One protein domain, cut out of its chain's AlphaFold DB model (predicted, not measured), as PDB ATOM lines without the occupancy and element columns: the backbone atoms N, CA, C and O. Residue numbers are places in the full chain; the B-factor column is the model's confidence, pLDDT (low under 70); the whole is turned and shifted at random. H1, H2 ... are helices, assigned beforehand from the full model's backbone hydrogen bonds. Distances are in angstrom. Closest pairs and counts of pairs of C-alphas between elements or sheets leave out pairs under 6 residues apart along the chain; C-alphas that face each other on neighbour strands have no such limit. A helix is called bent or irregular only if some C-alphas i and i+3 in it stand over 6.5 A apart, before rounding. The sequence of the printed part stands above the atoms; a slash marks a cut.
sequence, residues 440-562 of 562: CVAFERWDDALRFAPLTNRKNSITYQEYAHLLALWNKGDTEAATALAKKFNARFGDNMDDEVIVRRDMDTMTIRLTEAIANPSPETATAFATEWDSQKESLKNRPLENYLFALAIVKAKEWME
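This is residues 440 to 562 of the 562 residues of an uncharacterized protein of Verrucomicrobiales bacterium (UniProt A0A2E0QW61). Two groups of helices pack together into a rounded whole: H1, H2 and H3 lie side by side in a bent row, each running opposite ways to the one before, and H4, H5 and H7 make a loose triangle whose lines are nearly in step, with the short H6 at one end between H5 and H7. H3 crosses H4 and the later part of H7 packs on H2, and two long loops, residues 452 to 463 and 494 to 504, link H1 to H2 and H3 to H4. The printed part has 123 residues with seven named helices, H1 to H7 in that order, and no named strand; the class is all helix. It is compact, with a radius of gyration of the C-alphas of 13.4 A and spans of 34 by 32 by 30 A.

Start with H1, residues 446 to 451, and go on to H2, residues 464 to 476, the hub, which touches three other helices. H1 and H2 are a helical hairpin: they touch at a shallow tilt of 29 degrees, opposite ways, and their closest C-alphas, those of Leu 450 and His 469, are 5.5 A apart. Next comes H3, residues 479 to 493, which makes a helical hairpin with H2 at a shallow tilt of 28 degrees. H2 touches it with residues 470 to 474 alone, and the closest C-alphas, those of Leu 473 and Ala 482, are 5.3 A apart. H1 and H3 are apart. Look then at H4, residues 505 to 519: it touches H3 at a steep tilt of 49 degrees, opposite ways, with the closest C-alphas, those of Thr 483 and Ala 519, 4.6 A apart. H5, residues 523 to 536, makes a helical hairpin with H4 at a shallow tilt of 15 degrees; their closest C-alphas, those of Ala 517 and Thr 525, are 4.8 A apart. H6, residues 539 to 542, and H5 meet only through their link. H7, residues 544 to 559, touches H6 with residues 547 to 551 alone; the closest C-alphas, those of Leu 540 and Asn 547, are 5.8 A apart. Further on, residues 553 to 557 of H7 touch residues 471 to 475 of H2, at a steep tilt of 39 degrees, the same way, with the closest C-alphas, those of Asn 475 and Ala 557, 5.7 A apart. H4 and H7 are near each other. In H1, H2, H3 and H5 every O i to N i+4 pair is within hydrogen-bond range; in H4 it is 9 of 11 and in H7 10 of 12, while H6 is too short for such a pair.

Find C-alpha 446 at (-17.255, 6.368, -38.101); from there H1 runs 8.5 A to residue 451. H2, residues 464 to 476, is 17.7 A long, and H3, residues 479 to 493, 20.6 A. H4 begins with C-alpha 505 at (-0.603, 27.003, -38.285) and runs 21.3 A to residue 519; it is irregular, with C-alphas 506 and 509 7.2 A apart. H5, residues 523 to 536, is 20.0 A long and H6, residues 539 to 542, 5.7 A. H7 runs 20.9 A from residue 544 to C-alpha 559 at (-12.486, 12.182, -53.113); it is irregular, with C-alphas 546 and 549 7.3 A apart, and has a kink of 32 degrees near residue 551.

The two C-alphas farthest apart, those of Glu 480 and Asn 542, are 35.0 A from each other. The printed part has no cut and ends at residue 562, the chain's last. The links H1 to H2 and H3 to H4 are long; the other four are tight. The model's mean pLDDT over the printed part is 84.5, and residues 494 to 508 are under 70.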
ATOM      1  N   CYS A 440      -9.698   6.752 -36.022       97.75
ATOM      2  CA  CYS A 440     -10.984   6.150 -36.363       97.75
ATOM      3  C   CYS A 440     -11.527   6.638 -37.719       97.75
ATOM      4  O   CYS A 440     -12.026   5.814 -38.480       97.75
ATOM      5  N   VAL A 441     -11.380   7.923 -38.073       96.38
ATOM      6  CA  VAL A 441     -11.747   8.439 -39.409       96.38
ATOM      7  C   VAL A 441     -10.910   7.776 -40.506       96.38
ATOM      8  O   VAL A 441     -11.464   7.276 -41.481       96.38
ATOM      9  N   ALA A 442      -9.586   7.723 -40.347       94.75
ATOM     10  CA  ALA A 442      -8.679   7.124 -41.329       94.75
ATOM     11  C   ALA A 442      -8.899   5.609 -41.519       94.75
ATOM     12  O   ALA A 442      -8.571   5.062 -42.571       94.75
ATOM     13  N   PHE A 443      -9.454   4.936 -40.508       96.00
ATOM     14  CA  PHE A 443      -9.803   3.512 -40.518       96.00
ATOM     15  C   PHE A 443     -11.292   3.251 -40.777       96.00
ATOM     16  O   PHE A 443     -11.736   2.112 -40.668       96.00
ATOM     17  N   GLU A 444     -12.063   4.281 -41.123       95.50
ATOM     18  CA  GLU A 444     -13.483   4.161 -41.478       95.50
ATOM     19  C   GLU A 444     -14.395   3.664 -40.347       95.50
ATOM     20  O   GLU A 444     -15.492   3.150 -40.564       95.50
ATOM     21  N   ARG A 445     -13.966   3.866 -39.101       96.75
ATOM     22  CA  ARG A 445     -14.722   3.538 -37.890       96.75
ATOM     23  C   ARG A 445     -15.536   4.741 -37.445       96.75
ATOM     24  O   ARG A 445     -15.249   5.363 -36.424       96.75
ATOM     25  N   TRP A 446     -16.536   5.099 -38.242       95.69
ATOM     26  CA  TRP A 446     -17.255   6.368 -38.101       95.69
ATOM     27  C   TRP A 446     -17.913   6.555 -36.734       95.69
ATOM     28  O   TRP A 446     -17.807   7.627 -36.146       95.69
ATOM     29  N   ASP A 447     -18.554   5.516 -36.203       95.81
ATOM     30  CA  ASP A 447     -19.255   5.618 -34.919       95.81
ATOM     31  C   ASP A 447     -18.266   5.769 -33.750       95.81
ATOM     32  O   ASP A 447     -18.514   6.540 -32.820       95.81
ATOM     33  N   ASP A 448     -17.097   5.125 -33.833       97.25
ATOM     34  CA  ASP A 448     -16.002   5.340 -32.881       97.25
ATOM     35  C   ASP A 448     -15.405   6.743 -33.018       97.25
ATOM     36  O   ASP A 448     -15.170   7.406 -32.009       97.25
ATOM     37  N   ALA A 449     -15.213   7.229 -34.249       97.06
ATOM     38  CA  ALA A 449     -14.721   8.578 -34.498       97.06
ATOM     39  C   ALA A 449     -15.639   9.621 -33.851       97.06
ATOM     40  O   ALA A 449     -15.162  10.448 -33.080       97.06
ATOM     41  N   LEU A 450     -16.954   9.532 -34.081       96.81
ATOM     42  CA  LEU A 450     -17.949  10.429 -33.486       96.81
ATOM     43  C   LEU A 450     -17.977  10.323 -31.952       96.81
ATOM     44  O   LEU A 450     -18.080  11.344 -31.270       96.81
ATOM     45  N   ARG A 451     -17.825   9.112 -31.396       94.75
ATOM     46  CA  ARG A 451     -17.735   8.879 -29.943       94.75
ATOM     47  C   ARG A 451     -16.513   9.559 -29.317       94.75
ATOM     48  O   ARG A 451     -16.625  10.135 -28.236       94.75
ATOM     49  N   PHE A 452     -15.364   9.519 -29.990       95.25
ATOM     50  CA  PHE A 452     -14.116  10.139 -29.528       95.25
ATOM     51  C   PHE A 452     -13.933  11.591 -30.002       95.25
ATOM     52  O   PHE A 452     -12.896  12.193 -29.727       95.25
ATOM     53  N   ALA A 453     -14.927  12.179 -30.661       93.75
ATOM     54  CA  ALA A 453     -14.890  13.537 -31.193       93.75
ATOM     55  C   ALA A 453     -16.055  14.384 -30.648       93.75
ATOM     56  O   ALA A 453     -16.937  14.793 -31.410       93.75
ATOM     57  N   PRO A 454     -16.130  14.636 -29.328       90.94
ATOM     58  CA  PRO A 454     -17.239  15.393 -28.763       90.94
ATOM     59  C   PRO A 454     -17.230  16.843 -29.263       90.94
ATOM     60  O   PRO A 454     -16.192  17.505 -29.283       90.94
ATOM     61  N   LEU A 455     -18.409  17.359 -29.620       90.25
ATOM     62  CA  LEU A 455     -18.577  18.773 -29.954       90.25
ATOM     63  C   LEU A 455     -18.545  19.637 -28.693       90.25
ATOM     64  O   LEU A 455     -19.050  19.244 -27.639       90.25
ATOM     65  N   THR A 456     -17.996  20.846 -28.810       82.62
ATOM     66  CA  THR A 456     -17.896  21.791 -27.697       82.62
ATOM     67  C   THR A 456     -18.662  23.087 -27.984       82.62
ATOM     68  O   THR A 456     -18.983  23.423 -29.126       82.62
ATOM     69  N   ASN A 457     -18.947  23.857 -26.931       78.00
ATOM     70  CA  ASN A 457     -19.648  25.145 -27.027       78.00
ATOM     71  C   ASN A 457     -18.688  26.335 -27.224       78.00
ATOM     72  O   ASN A 457     -18.913  27.423 -26.687       78.00
ATOM     73  N   ARG A 458     -17.595  26.131 -27.969       75.44
ATOM     74  CA  ARG A 458     -16.640  27.192 -28.320       75.44
ATOM     75  C   ARG A 458     -17.279  28.209 -29.269       75.44
ATOM     76  O   ARG A 458     -18.069  27.844 -30.137       75.44
ATOM     77  N   LYS A 459     -16.943  29.493 -29.086       71.19
ATOM     78  CA  LYS A 459     -17.522  30.607 -29.860       71.19
ATOM     79  C   LYS A 459     -16.656  31.058 -31.037       71.19
ATOM     80  O   LYS A 459     -17.209  31.334 -32.089       71.19
ATOM     81  N   ASN A 460     -15.334  31.091 -30.863       70.25
ATOM     82  CA  ASN A 460     -14.406  31.722 -31.814       70.25
ATOM     83  C   ASN A 460     -13.244  30.780 -32.189       70.25
ATOM     84  O   ASN A 460     -12.125  31.219 -32.418       70.25
ATOM     85  N   SER A 461     -13.463  29.466 -32.103       72.06
ATOM     86  CA  SER A 461     -12.404  28.467 -32.275       72.06
ATOM     87  C   SER A 461     -12.980  27.081 -32.549       72.06
ATOM     88  O   SER A 461     -14.112  26.798 -32.130       72.06
ATOM     89  N   ILE A 462     -12.172  26.202 -33.139       78.88
ATOM     90  CA  ILE A 462     -12.508  24.799 -33.405       78.88
ATOM     91  C   ILE A 462     -11.364  23.919 -32.907       78.88
ATOM     92  O   ILE A 462     -10.201  24.158 -33.216       78.88
ATOM     93  N   THR A 463     -11.697  22.888 -32.139       80.62
ATOM     94  CA  THR A 463     -10.725  21.872 -31.713       80.62
ATOM     95  C   THR A 463     -10.509  20.813 -32.789       80.62
ATOM     96  O   THR A 463     -11.390  20.538 -33.599       80.62
ATOM     97  N   TYR A 464      -9.386  20.099 -32.740       79.94
ATOM     98  CA  TYR A 464      -9.206  18.929 -33.602       79.94
ATOM     99  C   TYR A 464     -10.186  17.790 -33.343       79.94
ATOM    100  O   TYR A 464     -10.477  17.035 -34.264       79.94
ATOM    101  N   GLN A 465     -10.725  17.671 -32.129       86.75
ATOM    102  CA  GLN A 465     -11.823  16.742 -31.873       86.75
ATOM    103  C   GLN A 465     -13.050  17.151 -32.696       86.75
ATOM    104  O   GLN A 465     -13.579  16.348 -33.451       86.75
ATOM    105  N   GLU A 466     -13.454  18.420 -32.630       90.25
ATOM    106  CA  GLU A 466     -14.559  18.960 -33.431       90.25
ATOM    107  C   GLU A 466     -14.316  18.834 -34.941       90.25
ATOM    108  O   GLU A 466     -15.238  18.514 -35.689       90.25
ATOM    109  N   TYR A 467     -13.079  19.033 -35.393       90.94
ATOM    110  CA  TYR A 467     -12.738  18.872 -36.802       90.94
ATOM    111  C   TYR A 467     -12.761  17.403 -37.252       90.94
ATOM    112  O   TYR A 467     -13.328  17.084 -38.294       90.94
ATOM    113  N   ALA A 468     -12.245  16.479 -36.435       92.56
ATOM    114  CA  ALA A 468     -12.367  15.044 -36.688       92.56
ATOM    115  C   ALA A 468     -13.839  14.596 -36.733       92.56
ATOM    116  O   ALA A 468     -14.184  13.737 -37.541       92.56
ATOM    117  N   HIS A 469     -14.717  15.209 -35.927       95.69
ATOM    118  CA  HIS A 469     -16.164  14.984 -35.994       95.69
ATOM    119  C   HIS A 469     -16.730  15.375 -37.363       95.69
ATOM    120  O   HIS A 469     -17.481  14.606 -37.963       95.69
ATOM    121  N   LEU A 470     -16.362  16.559 -37.866       95.56
ATOM    122  CA  LEU A 470     -16.789  17.026 -39.185       95.56
ATOM    123  C   LEU A 470     -16.339  16.060 -40.286       95.56
ATOM    124  O   LEU A 470     -17.161  15.645 -41.102       95.56
ATOM    125  N   LEU A 471     -15.064  15.658 -40.271       95.44
ATOM    126  CA  LEU A 471     -14.524  14.694 -41.230       95.44
ATOM    127  C   LEU A 471     -15.210  13.327 -41.126       95.44
ATOM    128  O   LEU A 471     -15.449  12.693 -42.149       95.44
ATOM    129  N   ALA A 472     -15.564  12.876 -39.918       97.25
ATOM    130  CA  ALA A 472     -16.294  11.628 -39.719       97.25
ATOM    131  C   ALA A 472     -17.691  11.670 -40.356       97.25
ATOM    132  O   ALA A 472     -18.056  10.730 -41.056       97.25
ATOM    133  N   LEU A 473     -18.459  12.749 -40.146       97.44
ATOM    134  CA  LEU A 473     -19.782  12.918 -40.761       97.44
ATOM    135  C   LEU A 473     -19.681  12.967 -42.288       97.44
ATOM    136  O   LEU A 473     -20.398  12.241 -42.976       97.44
ATOM    137  N   TRP A 474     -18.756  13.784 -42.799       96.25
ATOM    138  CA  TRP A 474     -18.550  13.955 -44.233       96.25
ATOM    139  C   TRP A 474     -18.147  12.640 -44.907       96.25
ATOM    140  O   TRP A 474     -18.837  12.177 -45.809       96.25
ATOM    141  N   ASN A 475     -17.103  11.973 -44.407       95.25
ATOM    142  CA  ASN A 475     -16.579  10.737 -45.001       95.25
ATOM    143  C   ASN A 475     -17.510   9.524 -44.822       95.25
ATOM    144  O   ASN A 475     -17.400   8.563 -45.586       95.25
ATOM    145  N   LYS A 476     -18.421   9.552 -43.833       95.62
ATOM    146  CA  LYS A 476     -19.513   8.572 -43.673       95.62
ATOM    147  C   LYS A 476     -20.621   8.764 -44.721       95.62
ATOM    148  O   LYS A 476     -21.396   7.836 -44.946       95.62
ATOM    149  N   GLY A 477     -20.706   9.941 -45.346       94.81
ATOM    150  CA  GLY A 477     -21.763  10.319 -46.285       94.81
ATOM    151  C   GLY A 477     -22.972  11.008 -45.641       94.81
ATOM    152  O   GLY A 477     -23.991  11.184 -46.306       94.81
ATOM    153  N   ASP A 478     -22.885  11.420 -44.369       96.00
ATOM    154  CA  ASP A 478     -23.917  12.231 -43.704       96.00
ATOM    155  C   ASP A 478     -23.724  13.715 -44.056       96.00
ATOM    156  O   ASP A 478     -23.289  14.549 -43.253       96.00
ATOM    157  N   THR A 479     -23.985  14.031 -45.326       93.62
ATOM    158  CA  THR A 479     -23.710  15.350 -45.906       93.62
ATOM    159  C   THR A 479     -24.573  16.447 -45.291       93.62
ATOM    160  O   THR A 479     -24.102  17.575 -45.155       93.62
ATOM    161  N   GLU A 480     -25.797  16.140 -44.856       96.50
ATOM    162  CA  GLU A 480     -26.683  17.103 -44.195       96.50
ATOM    163  C   GLU A 480     -26.102  17.551 -42.847       96.50
ATOM    164  O   GLU A 480     -25.927  18.755 -42.613       96.50
ATOM    165  N   ALA A 481     -25.734  16.599 -41.981       96.94
ATOM    166  CA  ALA A 481     -25.155  16.911 -40.679       96.94
ATOM    167  C   ALA A 481     -23.780  17.580 -40.816       96.94
ATOM    168  O   ALA A 481     -23.505  18.567 -40.122       96.94
ATOM    169  N   ALA A 482     -22.940  17.092 -41.736       97.00
ATOM    170  CA  ALA A 482     -21.629  17.672 -42.015       97.00
ATOM    171  C   ALA A 482     -21.745  19.128 -42.498       97.00
ATOM    172  O   ALA A 482     -21.105  20.014 -41.934       97.00
ATOM    173  N   THR A 483     -22.626  19.402 -43.467       96.94
ATOM    174  CA  THR A 483     -22.865  20.756 -43.995       96.94
ATOM    175  C   THR A 483     -23.372  21.695 -42.899       96.94
ATOM    176  O   THR A 483     -22.902  22.828 -42.761       96.94
ATOM    177  N   ALA A 484     -24.322  21.236 -42.077       96.88
ATOM    178  CA  ALA A 484     -24.858  22.028 -40.974       96.88
ATOM    179  C   ALA A 484     -23.786  22.355 -39.919       96.88
ATOM    180  O   ALA A 484     -23.758  23.471 -39.389       96.88
ATOM    181  N   LEU A 485     -22.900  21.403 -39.614       95.50
ATOM    182  CA  LEU A 485     -21.787  21.603 -38.690       95.50
ATOM    183  C   LEU A 485     -20.725  22.542 -39.278       95.50
ATOM    184  O   LEU A 485     -20.316  23.483 -38.601       95.50
ATOM    185  N   ALA A 486     -20.348  22.357 -40.543       94.44
ATOM    186  CA  ALA A 486     -19.390  23.208 -41.240       94.44
ATOM    187  C   ALA A 486     -19.859  24.669 -41.313       94.44
ATOM    188  O   ALA A 486     -19.084  25.581 -41.045       94.44
ATOM    189  N   LYS A 487     -21.154  24.924 -41.550       93.88
ATOM    190  CA  LYS A 487     -21.719  26.288 -41.478       93.88
ATOM    191  C   LYS A 487     -21.571  26.912 -40.089       93.88
ATOM    192  O   LYS A 487     -21.255  28.095 -39.978       93.88
ATOM    193  N   LYS A 488     -21.771  26.128 -39.020       90.94
ATOM    194  CA  LYS A 488     -21.535  26.597 -37.643       90.94
ATOM    195  C   LYS A 488     -20.060  26.896 -37.406       90.94
ATOM    196  O   LYS A 488     -19.766  27.870 -36.731       90.94
ATOM    197  N   PHE A 489     -19.162  26.072 -37.935       89.38
ATOM    198  CA  PHE A 489     -17.717  26.265 -37.845       89.38
ATOM    199  C   PHE A 489     -17.262  27.520 -38.593       89.38
ATOM    200  O   PHE A 489     -16.586  28.348 -37.990       89.38
ATOM    201  N   ASN A 490     -17.754  27.751 -39.812       86.38
ATOM    202  CA  ASN A 490     -17.476  28.975 -40.569       86.38
ATOM    203  C   ASN A 490     -17.897  30.245 -39.828       86.38
ATOM    204  O   ASN A 490     -17.170  31.231 -39.827       86.38
ATOM    205  N   ALA A 491     -19.029  30.212 -39.121       83.69
ATOM    206  CA  ALA A 491     -19.456  31.342 -38.299       83.69
ATOM    207  C   ALA A 491     -18.520  31.630 -37.104       83.69
ATOM    208  O   ALA A 491     -18.569  32.727 -36.553       83.69
ATOM    209  N   ARG A 492     -17.686  30.665 -36.687       80.81
ATOM    210  CA  ARG A 492     -16.701  30.830 -35.602       80.81
ATOM    211  C   ARG A 492     -15.360  31.369 -36.094       80.81
ATOM    212  O   ARG A 492     -14.579  31.815 -35.261       80.81
ATOM    213  N   PHE A 493     -15.085  31.285 -37.396       73.44
ATOM    214  CA  PHE A 493     -13.770  31.581 -37.954       73.44
ATOM    215  C   PHE A 493     -13.377  33.062 -37.841       73.44
ATOM    216  O   PHE A 493     -12.232  33.315 -37.495       73.44
ATOM    217  N   GLY A 494     -14.315  34.013 -37.967       60.97
ATOM    218  CA  GLY A 494     -14.091  35.446 -37.691       60.97
ATOM    219  C   GLY A 494     -12.882  36.088 -38.401       60.97
ATOM    220  O   GLY A 494     -12.187  35.446 -39.180       60.97
ATOM    221  N   ASP A 495     -12.617  37.370 -38.124       50.25
ATOM    222  CA  ASP A 495     -11.481  38.100 -38.729       50.25
ATOM    223  C   ASP A 495     -10.155  37.928 -37.952       50.25
ATOM    224  O   ASP A 495      -9.089  38.224 -38.482       50.25
ATOM    225  N   ASN A 496     -10.200  37.427 -36.707       49.50
ATOM    226  CA  ASN A 496      -9.034  37.252 -35.827       49.50
ATOM    227  C   ASN A 496      -8.939  35.801 -35.318       49.50
ATOM    228  O   ASN A 496      -9.453  35.475 -34.244       49.50
ATOM    229  N   MET A 497      -8.254  34.932 -36.065       52.16
ATOM    230  CA  MET A 497      -7.990  33.529 -35.695       52.16
ATOM    231  C   MET A 497      -6.803  33.343 -34.734       52.16
ATOM    232  O   MET A 497      -6.025  32.404 -34.872       52.16
ATOM    233  N   ASP A 498      -6.620  34.223 -33.752       46.62
ATOM    234  CA  ASP A 498      -5.300  34.319 -33.115       46.62
ATOM    235  C   ASP A 498      -5.048  33.495 -31.853       46.62
ATOM    236  O   ASP A 498      -3.924  33.521 -31.362       46.62
ATOM    237  N   ASP A 499      -5.993  32.705 -31.327       44.47
ATOM    238  CA  ASP A 499      -5.687  32.011 -30.064       44.47
ATOM    239  C   ASP A 499      -6.180  30.568 -29.875       44.47
ATOM    240  O   ASP A 499      -5.709  29.956 -28.922       44.47
ATOM    241  N   GLU A 500      -7.019  29.944 -30.726       44.88
ATOM    242  CA  GLU A 500      -7.362  28.520 -30.483       44.88
ATOM    243  C   GLU A 500      -7.867  27.663 -31.668       44.88
ATOM    244  O   GLU A 500      -8.719  26.795 -31.491       44.88
ATOM    245  N   VAL A 501      -7.254  27.780 -32.849       41.66
ATOM    246  CA  VAL A 501      -6.884  26.564 -33.608       41.66
ATOM    247  C   VAL A 501      -5.391  26.349 -33.365       41.66
ATOM    248  O   VAL A 501      -4.547  26.517 -34.230       41.66
ATOM    249  N   ILE A 502      -5.009  26.072 -32.111       43.12
ATOM    250  CA  ILE A 502      -3.624  25.683 -31.824       43.12
ATOM    251  C   ILE A 502      -3.522  24.217 -32.169       43.12
ATOM    252  O   ILE A 502      -3.552  23.389 -31.269       43.12
ATOM    253  N   VAL A 503      -3.373  23.906 -33.448       39.56
ATOM    254  CA  VAL A 503      -2.418  22.884 -33.827       39.56
ATOM    255  C   VAL A 503      -1.943  23.201 -35.233       39.56
ATOM    256  O   VAL A 503      -2.705  23.101 -36.182       39.56
ATOM    257  N   ARG A 504      -0.643  23.503 -35.342       48.38
ATOM    258  CA  ARG A 504       0.059  23.559 -36.625       48.38
ATOM    259  C   ARG A 504      -0.596  24.596 -37.553       48.38
ATOM    260  O   ARG A 504      -1.324  24.223 -38.456       48.38
ATOM    261  N   ARG A 505      -0.274  25.887 -37.362       48.62
ATOM    262  CA  ARG A 505      -0.603  27.003 -38.285       48.62
ATOM    263  C   ARG A 505      -0.408  26.644 -39.783       48.62
ATOM    264  O   ARG A 505      -1.008  27.275 -40.638       48.62
ATOM    265  N   ASP A 506       0.404  25.628 -40.105       48.75
ATOM    266  CA  ASP A 506       0.612  25.073 -41.447       48.75
ATOM    267  C   ASP A 506      -0.544  24.207 -41.987       48.75
ATOM    268  O   ASP A 506      -0.521  23.869 -43.157       48.75
ATOM    269  N   MET A 507      -1.546  23.849 -41.178       55.81
ATOM    270  CA  MET A 507      -2.726  23.050 -41.555       55.81
ATOM    271  C   MET A 507      -4.040  23.837 -41.440       55.81
ATOM    272  O   MET A 507      -5.090  23.364 -41.891       55.81
ATOM    273  N   ASP A 508      -4.003  25.022 -40.827       68.75
ATOM    274  CA  ASP A 508      -5.196  25.802 -40.496       68.75
ATOM    275  C   ASP A 508      -5.895  26.309 -41.757       68.75
ATOM    276  O   ASP A 508      -7.100  26.114 -41.901       68.75
ATOM    277  N   THR A 509      -5.158  26.852 -42.729       76.88
ATOM    278  CA  THR A 509      -5.765  27.325 -43.984       76.88
ATOM    279  C   THR A 509      -6.438  26.187 -44.746       76.88
ATOM    280  O   THR A 509      -7.582  26.327 -45.169       76.88
ATOM    281  N   MET A 510      -5.796  25.020 -44.855       82.06
ATOM    282  CA  MET A 510      -6.395  23.848 -45.496       82.06
ATOM    283  C   MET A 510      -7.648  23.358 -44.756       82.06
ATOM    284  O   MET A 510      -8.636  22.988 -45.390       82.06
ATOM    285  N   THR A 511      -7.641  23.411 -43.422       84.06
ATOM    286  CA  THR A 511      -8.795  23.083 -42.568       84.06
ATOM    287  C   THR A 511      -9.960  24.049 -42.804       84.06
ATOM    288  O   THR A 511     -11.111  23.627 -42.939       84.06
ATOM    289  N   ILE A 512      -9.668  25.347 -42.916       85.50
ATOM    290  CA  ILE A 512     -10.651  26.392 -43.221       85.50
ATOM    291  C   ILE A 512     -11.241  26.165 -44.609       85.50
ATOM    292  O   ILE A 512     -12.458  26.061 -44.733       85.50
ATOM    293  N   ARG A 513     -10.400  26.008 -45.639       88.62
ATOM    294  CA  ARG A 513     -10.852  25.791 -47.020       88.62
ATOM    295  C   ARG A 513     -11.694  24.529 -47.165       88.62
ATOM    296  O   ARG A 513     -12.715  24.558 -47.847       88.62
ATOM    297  N   LEU A 514     -11.319  23.441 -46.489       91.44
ATOM    298  CA  LEU A 514     -12.128  22.223 -46.484       91.44
ATOM    299  C   LEU A 514     -13.473  22.449 -45.777       91.44
ATOM    300  O   LEU A 514     -14.509  22.010 -46.266       91.44
ATOM    301  N   THR A 515     -13.487  23.185 -44.663       92.00
ATOM    302  CA  THR A 515     -14.735  23.537 -43.966       92.00
ATOM    303  C   THR A 515     -15.635  24.428 -44.831       92.00
ATOM    304  O   THR A 515     -16.843  24.206 -44.884       92.00
ATOM    305  N   GLU A 516     -15.075  25.403 -45.553       92.19
ATOM    306  CA  GLU A 516     -15.790  26.232 -46.533       92.19
ATOM    307  C   GLU A 516     -16.426  25.378 -47.635       92.19
ATOM    308  O   GLU A 516     -17.621  25.532 -47.909       92.19
ATOM    309  N   ALA A 517     -15.661  24.437 -48.195       94.19
ATOM    310  CA  ALA A 517     -16.131  23.517 -49.224       94.19
ATOM    311  C   ALA A 517     -17.231  22.568 -48.726       94.19
ATOM    312  O   ALA A 517     -18.217  22.360 -49.428       94.19
ATOM    313  N   ILE A 518     -17.138  22.055 -47.495       95.56
ATOM    314  CA  ILE A 518     -18.208  21.234 -46.900       95.56
ATOM    315  C   ILE A 518     -19.452  22.080 -46.586       95.56
ATOM    316  O   ILE A 518     -20.580  21.617 -46.736       95.56
ATOM    317  N   ALA A 519     -19.280  23.325 -46.137       94.88
ATOM    318  CA  ALA A 519     -20.399  24.190 -45.769       94.88
ATOM    319  C   ALA A 519     -21.233  24.633 -46.977       94.88
ATOM    320  O   ALA A 519     -22.450  24.778 -46.849       94.88
ATOM    321  N   ASN A 520     -20.594  24.882 -48.121       92.94
ATOM    322  CA  ASN A 520     -21.259  25.316 -49.347       92.94
ATOM    323  C   ASN A 520     -20.667  24.588 -50.564       92.94
ATOM    324  O   ASN A 520     -19.922  25.209 -51.320       92.94
ATOM    325  N   PRO A 521     -20.998  23.301 -50.777       90.62
ATOM    326  CA  PRO A 521     -20.389  22.516 -51.845       90.62
ATOM    327  C   PRO A 521     -20.649  23.125 -53.228       90.62
ATOM    328  O   PRO A 521     -21.783  23.149 -53.712       90.62
ATOM    329  N   SER A 522     -19.591  23.634 -53.859       92.88
ATOM    330  CA  SER A 522     -19.608  24.166 -55.224       92.88
ATOM    331  C   SER A 522     -18.261  23.948 -55.930       92.88
ATOM    332  O   SER A 522     -17.237  23.814 -55.246       92.88
ATOM    333  N   PRO A 523     -18.214  23.975 -57.278       92.44
ATOM    334  CA  PRO A 523     -16.960  23.878 -58.027       92.44
ATOM    335  C   PRO A 523     -15.908  24.910 -57.593       92.44
ATOM    336  O   PRO A 523     -14.718  24.601 -57.538       92.44
ATOM    337  N   GLU A 524     -16.336  26.125 -57.236       92.88
ATOM    338  CA  GLU A 524     -15.453  27.197 -56.770       92.88
ATOM    339  C   GLU A 524     -14.794  26.845 -55.432       92.88
ATOM    340  O   GLU A 524     -13.574  26.941 -55.297       92.88
ATOM    341  N   THR A 525     -15.581  26.394 -54.450       91.81
ATOM    342  CA  THR A 525     -15.050  26.008 -53.132       91.81
ATOM    343  C   THR A 525     -14.159  24.765 -53.190       91.81
ATOM    344  O   THR A 525     -13.127  24.725 -52.521       91.81
ATOM    345  N   ALA A 526     -14.496  23.789 -54.042       89.81
ATOM    346  CA  ALA A 526     -13.678  22.601 -54.264       89.81
ATOM    347  C   ALA A 526     -12.327  22.972 -54.898       89.81
ATOM    348  O   ALA A 526     -11.280  22.503 -54.456       89.81
ATOM    349  N   THR A 527     -12.336  23.886 -55.875       92.19
ATOM    350  CA  THR A 527     -11.116  24.410 -56.513       92.19
ATOM    351  C   THR A 527     -10.247  25.185 -55.519       92.19
ATOM    352  O   THR A 527      -9.025  25.017 -55.505       92.19
ATOM    353  N   ALA A 528     -10.854  26.010 -54.660       90.38
ATOM    354  CA  ALA A 528     -10.138  26.757 -53.627       90.38
ATOM    355  C   ALA A 528      -9.447  25.818 -52.624       90.38
ATOM    356  O   ALA A 528      -8.271  26.001 -52.314       90.38
ATOM    357  N   PHE A 529     -10.149  24.775 -52.173       92.06
ATOM    358  CA  PHE A 529      -9.565  23.742 -51.321       92.06
ATOM    359  C   PHE A 529      -8.456  22.950 -52.029       92.06
ATOM    360  O   PHE A 529      -7.387  22.768 -51.453       92.06
ATOM    361  N   ALA A 530      -8.661  22.528 -53.281       90.69
ATOM    362  CA  ALA A 530      -7.644  21.808 -54.051       90.69
ATOM    363  C   ALA A 530      -6.359  22.635 -54.237       90.69
ATOM    364  O   ALA A 530      -5.260  22.105 -54.081       90.69
ATOM    365  N   THR A 531      -6.498  23.939 -54.495       91.38
ATOM    366  CA  THR A 531      -5.365  24.873 -54.601       91.38
ATOM    367  C   THR A 531      -4.584  24.944 -53.289       91.38
ATOM    368  O   THR A 531      -3.357  24.843 -53.291       91.38
ATOM    369  N   GLU A 532      -5.286  25.067 -52.159       88.38
ATOM    370  CA  GLU A 532      -4.653  25.101 -50.840       88.38
ATOM    371  C   GLU A 532      -3.953  23.774 -50.518       88.38
ATOM    372  O   GLU A 532      -2.791  23.772 -50.109       88.38
ATOM    373  N   TRP A 533      -4.614  22.641 -50.782       88.38
ATOM    374  CA  TRP A 533      -4.036  21.303 -50.641       88.38
ATOM    375  C   TRP A 533      -2.730  21.170 -51.429       88.38
ATOM    376  O   TRP A 533      -1.718  20.726 -50.886       88.38
ATOM    377  N   ASP A 534      -2.722  21.583 -52.697       89.81
ATOM    378  CA  ASP A 534      -1.531  21.499 -53.539       89.81
ATOM    379  C   ASP A 534      -0.386  22.383 -53.038       89.81
ATOM    380  O   ASP A 534       0.773  21.982 -53.162       89.81
ATOM    381  N   SER A 535      -0.699  23.526 -52.422       86.69
ATOM    382  CA  SER A 535       0.302  24.412 -51.821       86.69
ATOM    383  C   SER A 535       0.907  23.862 -50.519       86.69
ATOM    384  O   SER A 535       2.084  24.096 -50.251       86.69
ATOM    385  N   GLN A 536       0.140  23.096 -49.728       84.00
ATOM    386  CA  GLN A 536       0.551  22.666 -48.383       84.00
ATOM    387  C   GLN A 536       0.986  21.199 -48.284       84.00
ATOM    388  O   GLN A 536       1.733  20.852 -47.365       84.00
ATOM    389  N   LYS A 537       0.573  20.318 -49.206       85.56
ATOM    390  CA  LYS A 537       0.786  18.857 -49.094       85.56
ATOM    391  C   LYS A 537       2.246  18.428 -48.943       85.56
ATOM    392  O   LYS A 537       2.510  17.397 -48.332       85.56
ATOM    393  N   GLU A 538       3.198  19.194 -49.479       84.81
ATOM    394  CA  GLU A 538       4.624  18.890 -49.313       84.81
ATOM    395  C   GLU A 538       5.101  19.126 -47.878       84.81
ATOM    396  O   GLU A 538       5.813  18.286 -47.333       84.81
ATOM    397  N   SER A 539       4.618  20.178 -47.209       78.81
ATOM    398  CA  SER A 539       4.945  20.437 -45.797       78.81
ATOM    399  C   SER A 539       4.485  19.305 -44.868       78.81
ATOM    400  O   SER A 539       5.101  19.048 -43.830       78.81
ATOM    401  N   LEU A 540       3.443  18.558 -45.268       81.06
ATOM    402  CA  LEU A 540       2.957  17.411 -44.507       81.06
ATOM    403  C   LEU A 540       4.002  16.289 -44.413       81.06
ATOM    404  O   LEU A 540       3.980  15.526 -43.445       81.06
ATOM    405  N   LYS A 541       4.940  16.209 -45.368       83.25
ATOM    406  CA  LYS A 541       5.990  15.181 -45.402       83.25
ATOM    407  C   LYS A 541       7.096  15.398 -44.376       83.25
ATOM    408  O   LYS A 541       7.754  14.425 -44.030       83.25
ATOM    409  N   ASN A 542       7.264  16.615 -43.856       79.12
ATOM    410  CA  ASN A 542       8.299  16.908 -42.858       79.12
ATOM    411  C   ASN A 542       7.991  16.253 -41.506       79.12
ATOM    412  O   ASN A 542       8.898  15.960 -40.745       79.12
ATOM    413  N   ARG A 543       6.710  15.986 -41.206       86.25
ATOM    414  CA  ARG A 543       6.266  15.340 -39.952       86.25
ATOM    415  C   ARG A 543       5.301  14.207 -40.254       86.25
ATOM    416  O   ARG A 543       4.096  14.312 -39.992       86.25
ATOM    417  N   PRO A 544       5.806  13.165 -40.919       90.75
ATOM    418  CA  PRO A 544       4.960  12.222 -41.609       90.75
ATOM    419  C   PRO A 544       4.129  11.416 -40.614       90.75
ATOM    420  O   PRO A 544       2.955  11.218 -40.893       90.75
ATOM    421  N   LEU A 545       4.649  11.041 -39.436       91.94
ATOM    422  CA  LEU A 545       3.865  10.293 -38.443       91.94
ATOM    423  C   LEU A 545       2.662  11.102 -37.949       91.94
ATOM    424  O   LEU A 545       1.531  10.619 -37.961       91.94
ATOM    425  N   GLU A 546       2.886  12.348 -37.536       87.38
ATOM    426  CA  GLU A 546       1.823  13.186 -36.988       87.38
ATOM    427  C   GLU A 546       0.808  13.629 -38.044       87.38
ATOM    428  O   GLU A 546      -0.350  13.869 -37.707       87.38
ATOM    429  N   ASN A 547       1.228  13.742 -39.306       88.81
ATOM    430  CA  ASN A 547       0.362  14.176 -40.397       88.81
ATOM    431  C   ASN A 547      -0.342  13.019 -41.114       88.81
ATOM    432  O   ASN A 547      -1.343  13.265 -41.780       88.81
ATOM    433  N   TYR A 548       0.133  11.777 -40.992       92.44
ATOM    434  CA  TYR A 548      -0.330  10.656 -41.816       92.44
ATOM    435  C   TYR A 548      -1.839  10.405 -41.706       92.44
ATOM    436  O   TYR A 548      -2.551  10.400 -42.712       92.44
ATOM    437  N   LEU A 549      -2.351  10.225 -40.483       92.12
ATOM    438  CA  LEU A 549      -3.772   9.929 -40.256       92.12
ATOM    439  C   LEU A 549      -4.674  11.088 -40.684       92.12
ATOM    440  O   LEU A 549      -5.739  10.875 -41.260       92.12
ATOM    441  N   PHE A 550      -4.227  12.317 -40.434       89.50
ATOM    442  CA  PHE A 550      -4.937  13.512 -40.864       89.50
ATOM    443  C   PHE A 550      -4.974  13.629 -42.393       89.50
ATOM    444  O   PHE A 550      -6.040  13.842 -42.963       89.50
ATOM    445  N   ALA A 551      -3.838  13.422 -43.065       90.12
ATOM    446  CA  ALA A 551      -3.748  13.446 -44.520       90.12
ATOM    447  C   ALA A 551      -4.672  12.397 -45.152       90.12
ATOM    448  O   ALA A 551      -5.386  12.712 -46.097       90.12
ATOM    449  N   LEU A 552      -4.738  11.184 -44.594       91.75
ATOM    450  CA  LEU A 552      -5.679  10.155 -45.046       91.75
ATOM    451  C   LEU A 552      -7.143  10.570 -44.876       91.75
ATOM    452  O   LEU A 552      -7.949  10.368 -45.784       91.75
ATOM    453  N   ALA A 553      -7.490  11.152 -43.726       91.12
ATOM    454  CA  ALA A 553      -8.843  11.632 -43.466       91.12
ATOM    455  C   ALA A 553      -9.259  12.742 -44.450       91.12
ATOM    456  O   ALA A 553     -10.406  12.755 -44.902       91.12
ATOM    457  N   ILE A 554      -8.330  13.635 -44.808       89.88
ATOM    458  CA  ILE A 554      -8.559  14.701 -45.789       89.88
ATOM    459  C   ILE A 554      -8.624  14.174 -47.221       89.88
ATOM    460  O   ILE A 554      -9.513  14.587 -47.959       89.88
ATOM    461  N   VAL A 555      -7.720  13.280 -47.634       90.31
ATOM    462  CA  VAL A 555      -7.737  12.707 -48.993       90.31
ATOM    463  C   VAL A 555      -9.093  12.070 -49.275       90.31
ATOM    464  O   VAL A 555      -9.696  12.359 -50.303       90.31
ATOM    465  N   LYS A 556      -9.637  11.320 -48.314       89.00
ATOM    466  CA  LYS A 556     -10.982  10.758 -48.437       89.00
ATOM    467  C   LYS A 556     -12.074  11.829 -48.540       89.00
ATOM    468  O   LYS A 556     -13.009  11.677 -49.318       89.00
ATOM    469  N   ALA A 557     -11.951  12.928 -47.795       86.56
ATOM    470  CA  ALA A 557     -12.904  14.033 -47.887       86.56
ATOM    471  C   ALA A 557     -12.859  14.725 -49.259       86.56
ATOM    472  O   ALA A 557     -13.909  15.116 -49.768       86.56
ATOM    473  N   LYS A 558     -11.663  14.831 -49.853       83.69
ATOM    474  CA  LYS A 558     -11.428  15.363 -51.202       83.69
ATOM    475  C   LYS A 558     -12.041  14.476 -52.282       83.69
ATOM    476  O   LYS A 558     -12.689  15.006 -53.173       83.69
ATOM    477  N   GLU A 559     -11.894  13.156 -52.175       86.25
ATOM    478  CA  GLU A 559     -12.486  12.182 -53.113       86.25
ATOM    479  C   GLU A 559     -14.016  12.296 -53.210       86.25
ATOM    480  O   GLU A 559     -14.584  11.976 -54.241       86.25
ATOM    481  N   TRP A 560     -14.691  12.767 -52.158       72.62
ATOM    482  CA  TRP A 560     -16.137  13.030 -52.176       72.62
ATOM    483  C   TRP A 560     -16.533  14.338 -52.880       72.62
ATOM    484  O   TRP A 560     -17.716  14.545 -53.153       72.62
ATOM    485  N   MET A 561     -15.583  15.252 -53.093       77.19
ATOM    486  CA  MET A 561     -15.812  16.556 -53.731       77.19
ATOM    487  C   MET A 561     -15.535  16.547 -55.237       77.19
ATOM    488  O   MET A 561     -15.957  17.476 -55.928       77.19
ATOM    489  N   GLU A 562     -14.806  15.537 -55.711       73.56
ATOM    490  CA  GLU A 562     -14.520  15.249 -57.123       73.56
ATOM    491  C   GLU A 562     -15.577  14.301 -57.699       73.56
ATOM    492  O   GLU A 562     -15.978  14.524 -58.867       73.56
TER     493      GLU A 562